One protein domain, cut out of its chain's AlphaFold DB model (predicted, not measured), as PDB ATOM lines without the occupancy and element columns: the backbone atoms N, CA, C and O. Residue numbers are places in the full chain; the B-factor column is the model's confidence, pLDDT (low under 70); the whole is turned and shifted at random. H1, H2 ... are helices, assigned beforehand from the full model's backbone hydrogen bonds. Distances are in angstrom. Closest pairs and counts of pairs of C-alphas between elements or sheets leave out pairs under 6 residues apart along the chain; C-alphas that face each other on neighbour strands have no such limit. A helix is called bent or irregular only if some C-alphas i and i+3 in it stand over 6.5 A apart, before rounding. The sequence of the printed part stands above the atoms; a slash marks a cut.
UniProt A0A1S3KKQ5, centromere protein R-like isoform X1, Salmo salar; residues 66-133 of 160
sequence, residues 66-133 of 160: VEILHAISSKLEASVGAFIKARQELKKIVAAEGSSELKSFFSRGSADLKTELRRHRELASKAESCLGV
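AT A GLANCE: This is residues 66 to 133 of the 160 residues of the protein "centromere protein R-like isoform X1" of Salmo salar (UniProt A0A1S3KKQ5). The model is a long, slender helical hairpin: one long helix, H1, makes one limb, and the chain turns at its far end and comes back beside it as a second limb broken into a short helix, H2, and a longer one, H3. Residues 96 to 101, at the turn, stick out at one end, and at the other end H3 reaches past the first residue of H1. The printed part has 68 residues with three named helices, in the order H1, H2, H3, and no named strand; its class is all helix. It is extended, with a radius of gyration of the C-alphas of 17.1 A, and the C-alphas span 57 by 19 by 11 A, a rod.

IN THESE COORDINATES: H1 runs from Val 66 to Glu 97, 32 residues and 46.6 A from first to last C-alpha; C-alpha 66 is at (96.041, 150.421, 49.970) and C-alpha 97 at (52.077, 160.531, 38.476). After two residues H2 follows, residues 100 to 107, 10.9 A long. Five residues further on, H3 begins at Leu 113, with its C-alpha at (78.578, 161.494, 40.057), and ends at Val 133, with its C-alpha at (108.624, 157.233, 44.179); it has 21 residues and is 30.6 A long. None of the three helices is bent or irregular.

HOW THE PARTS SIT: H1 and H2 form a helical hairpin, running opposite ways at a shallow tilt of 32 degrees. They touch, H1 with residues 91 to 95 alone, and their closest C-alphas are those of Val 94 and Leu 102, 6.8 A apart. H1 and H3 run opposite ways at a shallow tilt of 7 degrees. They only just touch, with 3 pairs of C-alphas within 8 A, through residues 77 to 80 of H1 and residues 113 to 117 of H3 alone; the closest C-alphas, of Val 80 and Leu 113, are 7.0 A apart. H2 and H3 are apart. In H1 and H3 every O i to N i+4 pair is within hydrogen-bond range; in H2 1 of 4 such pairs is, while 5 of 5 O i to N i+3 pairs are.

THE WHOLE: The two C-alphas farthest apart are those of Gly 98 and Val 133, 57.6 A, while the first and last printed C-alphas, of Val 66 and Val 133, are 15.4 A apart. The printed part has no cut. Both links, H1 to H2 and H2 to H3, are tight. Residues 96 to 101 stand free. The mean pLDDT of the printed part is 85.4, and the residues under 70 are 109 to 111, in the link between H2 and H3, and 131 to 133, which belong to H3.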
ATOM      1  N   VAL A  66      96.362 150.462  51.405       83.69
ATOM      2  CA  VAL A  66      96.041 150.421  49.970       83.69
ATOM      3  C   VAL A  66      94.913 149.432  49.646       83.69
ATOM      4  O   VAL A  66      93.991 149.755  48.901       83.69
ATOM      5  N   GLU A  67      94.932 148.235  50.233       86.06
ATOM      6  CA  GLU A  67      93.892 147.221  50.022       86.06
ATOM      7  C   GLU A  67      92.547 147.665  50.608       86.06
ATOM      8  O   GLU A  67      91.494 147.428  50.007       86.06
ATOM      9  N   ILE A  68      92.576 148.360  51.752       89.06
ATOM     10  CA  ILE A  68      91.384 148.941  52.380       89.06
ATOM     11  C   ILE A  68      90.791 150.025  51.473       89.06
ATOM     12  O   ILE A  68      89.590 150.006  51.189       89.06
ATOM     13  N   LEU A  69      91.623 150.944  50.972       86.06
ATOM     14  CA  LEU A  69      91.200 152.006  50.054       86.06
ATOM     15  C   LEU A  69      90.620 151.446  48.753       86.06
ATOM     16  O   LEU A  69      89.575 151.915  48.289       86.06
ATOM     17  N   HIS A  70      91.238 150.407  48.194       87.69
ATOM     18  CA  HIS A  70      90.728 149.729  47.008       87.69
ATOM     19  C   HIS A  70      89.362 149.073  47.274       87.69
ATOM     20  O   HIS A  70      88.419 149.237  46.494       87.69
ATOM     21  N   ALA A  71      89.202 148.390  48.413       90.69
ATOM     22  CA  ALA A  71      87.931 147.781  48.800       90.69
ATOM     23  C   ALA A  71      86.813 148.820  49.003       90.69
ATOM     24  O   ALA A  71      85.667 148.586  48.606       90.69
ATOM     25  N   ILE A  72      87.127 149.975  49.599       91.19
ATOM     26  CA  ILE A  72      86.181 151.091  49.750       91.19
ATOM     27  C   ILE A  72      85.811 151.664  48.380       91.19
ATOM     28  O   ILE A  72      84.625 151.847  48.099       91.19
ATOM     29  N   SER A  73      86.797 151.880  47.508       89.44
ATOM     30  CA  SER A  73      86.585 152.415  46.157       89.44
ATOM     31  C   SER A  73      85.677 151.506  45.325       89.44
ATOM     32  O   SER A  73      84.730 151.983  44.704       89.44
ATOM     33  N   SER A  74      85.875 150.187  45.394       90.50
ATOM     34  CA  SER A  74      85.009 149.211  44.719       90.50
ATOM     35  C   SER A  74      83.553 149.273  45.207       90.50
ATOM     36  O   SER A  74      82.613 149.273  44.407       90.50
ATOM     37  N   LYS A  75      83.338 149.385  46.525       94.69
ATOM     38  CA  LYS A  75      81.990 149.536  47.099       94.69
ATOM     39  C   LYS A  75      81.333 150.848  46.676       94.69
ATOM     40  O   LYS A  75      80.137 150.866  46.382       94.69
ATOM     41  N   LEU A  76      82.107 151.931  46.640       92.50
ATOM     42  CA  LEU A  76      81.642 153.237  46.192       92.50
ATOM     43  C   LEU A  76      81.187 153.179  44.728       92.50
ATOM     44  O   LEU A  76      80.075 153.608  44.428       92.50
ATOM     45  N   GLU A  77      81.983 152.579  43.838       92.06
ATOM     46  CA  GLU A  77      81.636 152.378  42.422       92.06
ATOM     47  C   GLU A  77      80.300 151.640  42.249       92.06
ATOM     48  O   GLU A  77      79.419 152.097  41.512       92.06
ATOM     49  N   ALA A  78      80.103 150.541  42.983       93.00
ATOM     50  CA  ALA A  78      78.848 149.795  42.960       93.00
ATOM     51  C   ALA A  78      77.658 150.638  43.464       93.00
ATOM     52  O   ALA A  78      76.577 150.627  42.865       93.00
ATOM     53  N   SER A  79      77.860 151.406  44.541       94.25
ATOM     54  CA  SER A  79      76.836 152.276  45.128       94.25
ATOM     55  C   SER A  79      76.406 153.395  44.176       94.25
ATOM     56  O   SER A  79      75.210 153.636  44.010       94.25
ATOM     57  N   VAL A  80      77.357 154.022  43.474       93.56
ATOM     58  CA  VAL A  80      77.081 155.050  42.458       93.56
ATOM     59  C   VAL A  80      76.177 154.503  41.353       93.56
ATOM     60  O   VAL A  80      75.194 155.149  40.980       93.56
ATOM     61  N   GLY A  81      76.468 153.300  40.851       91.56
ATOM     62  CA  GLY A  81      75.634 152.644  39.842       91.56
ATOM     63  C   GLY A  81      74.204 152.403  40.333       91.56
ATOM     64  O   GLY A  81      73.240 152.756  39.645       91.56
ATOM     65  N   ALA A  82      74.062 151.866  41.547       94.88
ATOM     66  CA  ALA A  82      72.763 151.624  42.170       94.88
ATOM     67  C   ALA A  82      71.966 152.924  42.383       94.88
ATOM     68  O   ALA A  82      70.779 152.979  42.056       94.88
ATOM     69  N   PHE A  83      72.621 153.986  42.857       93.56
ATOM     70  CA  PHE A  83      72.012 155.298  43.070       93.56
ATOM     71  C   PHE A  83      71.496 155.915  41.766       93.56
ATOM     72  O   PHE A  83      70.354 156.373  41.700       93.56
ATOM     73  N   ILE A  84      72.310 155.899  40.703       91.94
ATOM     74  CA  ILE A  84      71.915 156.434  39.393       91.94
ATOM     75  C   ILE A  84      70.699 155.677  38.854       91.94
ATOM     76  O   ILE A  84      69.754 156.310  38.379       91.94
ATOM     77  N   LYS A  85      70.690 154.342  38.968       94.12
ATOM     78  CA  LYS A  85      69.553 153.515  38.551       94.12
ATOM     79  C   LYS A  85      68.292 153.855  39.347       94.12
ATOM     80  O   LYS A  85      67.259 154.136  38.749       94.12
ATOM     81  N   ALA A  86      68.380 153.902  40.676       93.62
ATOM     82  CA  ALA A  86      67.248 154.249  41.535       93.62
ATOM     83  C   ALA A  86      66.677 155.635  41.198       93.62
ATOM     84  O   ALA A  86      65.467 155.796  41.048       93.62
ATOM     85  N   ARG A  87      67.544 156.632  40.979       91.31
ATOM     86  CA  ARG A  87      67.127 157.979  40.572       91.31
ATOM     87  C   ARG A  87      66.412 157.988  39.218       91.31
ATOM     88  O   ARG A  87      65.455 158.740  39.048       91.31
ATOM     89  N   GLN A  88      66.867 157.185  38.256       90.94
ATOM     90  CA  GLN A  88      66.204 157.052  36.956       90.94
ATOM     91  C   GLN A  88      64.819 156.416  37.084       90.94
ATOM     92  O   GLN A  88      63.885 156.906  36.455       90.94
ATOM     93  N   GLU A  89      64.663 155.380  37.911       92.94
ATOM     94  CA  GLU A  89      63.350 154.775  38.165       92.94
ATOM     95  C   GLU A  89      62.389 155.769  38.825       92.94
ATOM     96  O   GLU A  89      61.269 155.951  38.348       92.94
ATOM     97  N   LEU A  90      62.845 156.512  39.838       90.75
ATOM     98  CA  LEU A  90      62.039 157.567  40.462       90.75
ATOM     99  C   LEU A  90      61.614 158.639  39.454       90.75
ATOM    100  O   LEU A  90      60.468 159.081  39.464       90.75
ATOM    101  N   LYS A  91      62.507 159.023  38.535       89.06
ATOM    102  CA  LYS A  91      62.184 159.988  37.479       89.06
ATOM    103  C   LYS A  91      61.054 159.493  36.565       89.06
ATOM    104  O   LYS A  91      60.234 160.308  36.148       89.06
ATOM    105  N   LYS A  92      60.992 158.189  36.258       89.12
ATOM    106  CA  LYS A  92      59.899 157.597  35.464       89.12
ATOM    107  C   LYS A  92      58.573 157.634  36.223       89.12
ATOM    108  O   LYS A  92      57.568 158.036  35.649       89.12
ATOM    109  N   ILE A  93      58.590 157.260  37.503       89.56
ATOM    110  CA  ILE A  93      57.393 157.248  38.359       89.56
ATOM    111  C   ILE A  93      56.808 158.662  38.470       89.56
ATOM    112  O   ILE A  93      55.638 158.873  38.169       89.56
ATOM    113  N   VAL A  94      57.651 159.655  38.767       89.19
ATOM    114  CA  VAL A  94      57.241 161.067  38.868       89.19
ATOM    115  C   VAL A  94      56.689 161.611  37.544       89.19
ATOM    116  O   VAL A  94      55.802 162.465  37.540       89.19
ATOM    117  N   ALA A  95      57.184 161.131  36.399       83.75
ATOM    118  CA  ALA A  95      56.650 161.528  35.098       83.75
ATOM    119  C   ALA A  95      55.230 160.990  34.846       83.75
ATOM    120  O   ALA A  95      54.438 161.690  34.218       83.75
ATOM    121  N   ALA A  96      54.913 159.791  35.345       82.88
ATOM    122  CA  ALA A  96      53.602 159.159  35.199       82.88
ATOM    123  C   ALA A  96      52.554 159.701  36.188       82.88
ATOM    124  O   ALA A  96      51.384 159.806  35.840       82.88
ATOM    125  N   GLU A  97      52.970 160.070  37.400       83.06
ATOM    126  CA  GLU A  97      52.077 160.531  38.476       83.06
ATOM    127  C   GLU A  97      51.631 161.999  38.319       83.06
ATOM    128  O   GLU A  97      50.647 162.430  38.909       83.06
ATOM    129  N   GLY A  98      52.332 162.790  37.496       70.62
ATOM    130  CA  GLY A  98      51.916 164.153  37.144       70.62
ATOM    131  C   GLY A  98      52.181 165.225  38.210       70.62
ATOM    132  O   GLY A  98      51.813 166.381  38.000       70.62
ATOM    133  N   SER A  99      52.869 164.905  39.310       74.44
ATOM    134  CA  SER A  99      53.171 165.868  40.379       74.44
ATOM    135  C   SER A  99      54.221 166.904  39.940       74.44
ATOM    136  O   SER A  99      55.407 166.624  39.740       74.44
ATOM    137  N   SER A 100      53.777 168.148  39.758       76.69
ATOM    138  CA  SER A 100      54.628 169.275  39.350       76.69
ATOM    139  C   SER A 100      55.658 169.650  40.421       76.69
ATOM    140  O   SER A 100      56.782 170.023  40.085       76.69
ATOM    141  N   GLU A 101      55.315 169.482  41.697       83.25
ATOM    142  CA  GLU A 101      56.185 169.782  42.838       83.25
ATOM    143  C   GLU A 101      57.425 168.878  42.867       83.25
ATOM    144  O   GLU A 101      58.548 169.355  43.060       83.25
ATOM    145  N   LEU A 102      57.253 167.580  42.580       82.88
ATOM    146  CA  LEU A 102      58.347 166.610  42.626       82.88
ATOM    147  C   LEU A 102      59.331 166.761  41.459       82.88
ATOM    148  O   LEU A 102      60.512 166.433  41.594       82.88
ATOM    149  N   LYS A 103      58.889 167.313  40.320       82.44
ATOM    150  CA  LYS A 103      59.770 167.589  39.171       82.44
ATOM    151  C   LYS A 103      60.907 168.557  39.521       82.44
ATOM    152  O   LYS A 103      61.982 168.464  38.922       82.44
ATOM    153  N   SER A 104      60.720 169.438  40.508       84.12
ATOM    154  CA  SER A 104      61.746 170.395  40.946       84.12
ATOM    155  C   SER A 104      63.021 169.705  41.467       84.12
ATOM    156  O   SER A 104      64.130 170.107  41.103       84.12
ATOM    157  N   PHE A 105      62.889 168.593  42.203       81.19
ATOM    158  CA  PHE A 105      64.019 167.826  42.745       81.19
ATOM    159  C   PHE A 105      64.907 167.209  41.657       81.19
ATOM    160  O   PHE A 105      66.111 167.041  41.849       81.19
ATOM    161  N   PHE A 106      64.331 166.895  40.494       81.56
ATOM    162  CA  PHE A 106      65.065 166.354  39.346       81.56
ATOM    163  C   PHE A 106      65.539 167.435  38.369       81.56
ATOM    164  O   PHE A 106      66.346 167.132  37.492       81.56
ATOM    165  N   SER A 107      65.054 168.671  38.523       79.00
ATOM    166  CA  SER A 107      65.424 169.817  37.685       79.00
ATOM    167  C   SER A 107      66.768 170.415  38.094       79.00
ATOM    168  O   SER A 107      67.517 170.895  37.245       79.00
ATOM    169  N   ARG A 108      67.123 170.343  39.384       75.62
ATOM    170  CA  ARG A 108      68.471 170.689  39.838       75.62
ATOM    171  C   ARG A 108      69.442 169.636  39.300       75.62
ATOM    172  O   ARG A 108      69.344 168.455  39.645       75.62
ATOM    173  N   GLY A 109      70.362 170.058  38.432       66.38
ATOM    174  CA  GLY A 109      71.431 169.192  37.948       66.38
ATOM    175  C   GLY A 109      72.156 168.590  39.146       66.38
ATOM    176  O   GLY A 109      72.639 169.327  40.006       66.38
ATOM    177  N   SER A 110      72.197 167.259  39.252       65.31
ATOM    178  CA  SER A 110      73.164 166.678  40.178       65.31
ATOM    179  C   SER A 110      74.530 166.913  39.558       65.31
ATOM    180  O   SER A 110      74.664 166.767  38.340       65.31
ATOM    181  N   ALA A 111      75.541 167.204  40.374       68.50
ATOM    182  CA  ALA A 111      76.912 166.985  39.933       68.50
ATOM    183  C   ALA A 111      76.986 165.583  39.300       68.50
ATOM    184  O   ALA A 111      76.352 164.644  39.802       68.50
ATOM    185  N   ASP A 112      77.643 165.458  38.147       85.31
ATOM    186  CA  ASP A 112      77.727 164.171  37.469       85.31
ATOM    187  C   ASP A 112      78.605 163.251  38.319       85.31
ATOM    188  O   ASP A 112      79.833 163.314  38.285       85.31
ATOM    189  N   LEU A 113      77.949 162.411  39.116       88.06
ATOM    190  CA  LEU A 113      78.578 161.494  40.057       88.06
ATOM    191  C   LEU A 113      79.595 160.580  39.358       88.06
ATOM    192  O   LEU A 113      80.581 160.184  39.972       88.06
ATOM    193  N   LYS A 114      79.417 160.305  38.057       89.62
ATOM    194  CA  LYS A 114      80.396 159.560  37.257       89.62
ATOM    195  C   LYS A 114      81.675 160.358  37.013       89.62
ATOM    196  O   LYS A 114      82.754 159.776  36.998       89.62
ATOM    197  N   THR A 115      81.567 161.671  36.812       91.12
ATOM    198  CA  THR A 115      82.739 162.547  36.653       91.12
ATOM    199  C   THR A 115      83.498 162.702  37.961       91.12
ATOM    200  O   THR A 115      84.723 162.644  37.947       91.12
ATOM    201  N   GLU A 116      82.791 162.814  39.088       89.88
ATOM    202  CA  GLU A 116      83.426 162.857  40.407       89.88
ATOM    203  C   GLU A 116      84.145 161.541  40.716       89.88
ATOM    204  O   GLU A 116      85.293 161.535  41.147       89.88
ATOM    205  N   LEU A 117      83.510 160.411  40.394       91.38
ATOM    206  CA  LEU A 117      84.121 159.097  40.559       91.38
ATOM    207  C   LEU A 117      85.364 158.917  39.673       91.38
ATOM    208  O   LEU A 117      86.365 158.352  40.110       91.38
ATOM    209  N   ARG A 118      85.333 159.442  38.442       91.38
ATOM    210  CA  ARG A 118      86.506 159.457  37.559       91.38
ATOM    211  C   ARG A 118      87.645 160.288  38.153       91.38
ATOM    212  O   ARG A 118      88.763 159.787  38.218       91.38
ATOM    213  N   ARG A 119      87.356 161.499  38.643       92.44
ATOM    214  CA  ARG A 119      88.346 162.345  39.333       92.44
ATOM    215  C   ARG A 119      88.963 161.634  40.531       92.44
ATOM    216  O   ARG A 119      90.176 161.667  40.698       92.44
ATOM    217  N   HIS A 120      88.144 160.962  41.339       91.06
ATOM    218  CA  HIS A 120      88.632 160.185  42.475       91.06
ATOM    219  C   HIS A 120      89.617 159.095  42.032       91.06
ATOM    220  O   HIS A 120      90.679 158.961  42.632       91.06
ATOM    221  N   ARG A 121      89.312 158.356  40.955       90.56
ATOM    222  CA  ARG A 121      90.224 157.344  40.397       90.56
ATOM    223  C   ARG A 121      91.554 157.962  39.951       90.56
ATOM    224  O   ARG A 121      92.604 157.436  40.291       90.56
ATOM    225  N   GLU A 122      91.511 159.082  39.233       93.56
ATOM    226  CA  GLU A 122      92.716 159.786  38.768       93.56
ATOM    227  C   GLU A 122      93.591 160.267  39.938       93.56
ATOM    228  O   GLU A 122      94.809 160.080  39.927       93.56
ATOM    229  N   LEU A 123      92.977 160.848  40.973       90.44
ATOM    230  CA  LEU A 123      93.684 161.304  42.172       90.44
ATOM    231  C   LEU A 123      94.261 160.141  42.982       90.44
ATOM    232  O   LEU A 123      95.391 160.252  43.454       90.44
ATOM    233  N   ALA A 124      93.527 159.034  43.109       87.50
ATOM    234  CA  ALA A 124      94.007 157.832  43.784       87.50
ATOM    235  C   ALA A 124      95.251 157.268  43.082       87.50
ATOM    236  O   ALA A 124      96.282 157.091  43.727       87.50
ATOM    237  N   SER A 125      95.217 157.113  41.754       87.19
ATOM    238  CA  SER A 125      96.385 156.662  40.982       87.19
ATOM    239  C   SER A 125      97.572 157.624  41.089       87.19
ATOM    240  O   SER A 125      98.723 157.192  41.164       87.19
ATOM    241  N   LYS A 126      97.321 158.939  41.138       90.00
ATOM    242  CA  LYS A 126      98.379 159.936  41.359       90.00
ATOM    243  C   LYS A 126      98.996 159.808  42.755       90.00
ATOM    244  O   LYS A 126     100.216 159.868  42.879       90.00
ATOM    245  N   ALA A 127      98.179 159.612  43.789       85.06
ATOM    246  CA  ALA A 127      98.649 159.423  45.159       85.06
ATOM    247  C   ALA A 127      99.481 158.138  45.303       85.06
ATOM    248  O   ALA A 127     100.559 158.174  45.895       85.06
ATOM    249  N   GLU A 128      99.033 157.036  44.698       83.44
ATOM    250  CA  GLU A 128      99.774 155.768  44.638       83.44
ATOM    251  C   GLU A 128     101.128 155.934  43.931       83.44
ATOM    252  O   GLU A 128     102.153 155.461  44.422       83.44
ATOM    253  N   SER A 129     101.162 156.676  42.817       79.56
ATOM    254  CA  SER A 129     102.407 156.993  42.113       79.56
ATOM    255  C   SER A 129     103.369 157.822  42.973       79.56
ATOM    256  O   SER A 129     104.557 157.512  43.012       79.56
ATOM    257  N   CYS A 130     102.885 158.823  43.716       75.50
ATOM    258  CA  CYS A 130     103.719 159.604  44.636       75.50
ATOM    259  C   CYS A 130     104.270 158.766  45.804       75.50
ATOM    260  O   CYS A 130     105.380 159.022  46.265       75.50
ATOM    261  N   LEU A 131     103.526 157.758  46.270       65.31
ATOM    262  CA  LEU A 131     103.977 156.815  47.300       65.31
ATOM    263  C   LEU A 131     105.069 155.865  46.780       65.31
ATOM    264  O   LEU A 131     106.033 155.605  47.497       65.31
ATOM    265  N   GLY A 132     104.968 155.408  45.528       58.22
ATOM    266  CA  GLY A 132     105.955 154.521  44.895       58.22
ATOM    267  C   GLY A 132     107.313 155.170  44.591       58.22
ATOM    268  O   GLY A 132     108.324 154.474  44.526       58.22
ATOM    269  N   VAL A 133     107.371 156.497  44.452       54.72
ATOM    270  CA  VAL A 133     108.624 157.233  44.179       54.72
ATOM    271  C   VAL A 133     109.488 157.400  45.440       54.72
ATOM    272  O   VAL A 133     110.698 157.561  45.336       54.72
TER     273      VAL A 133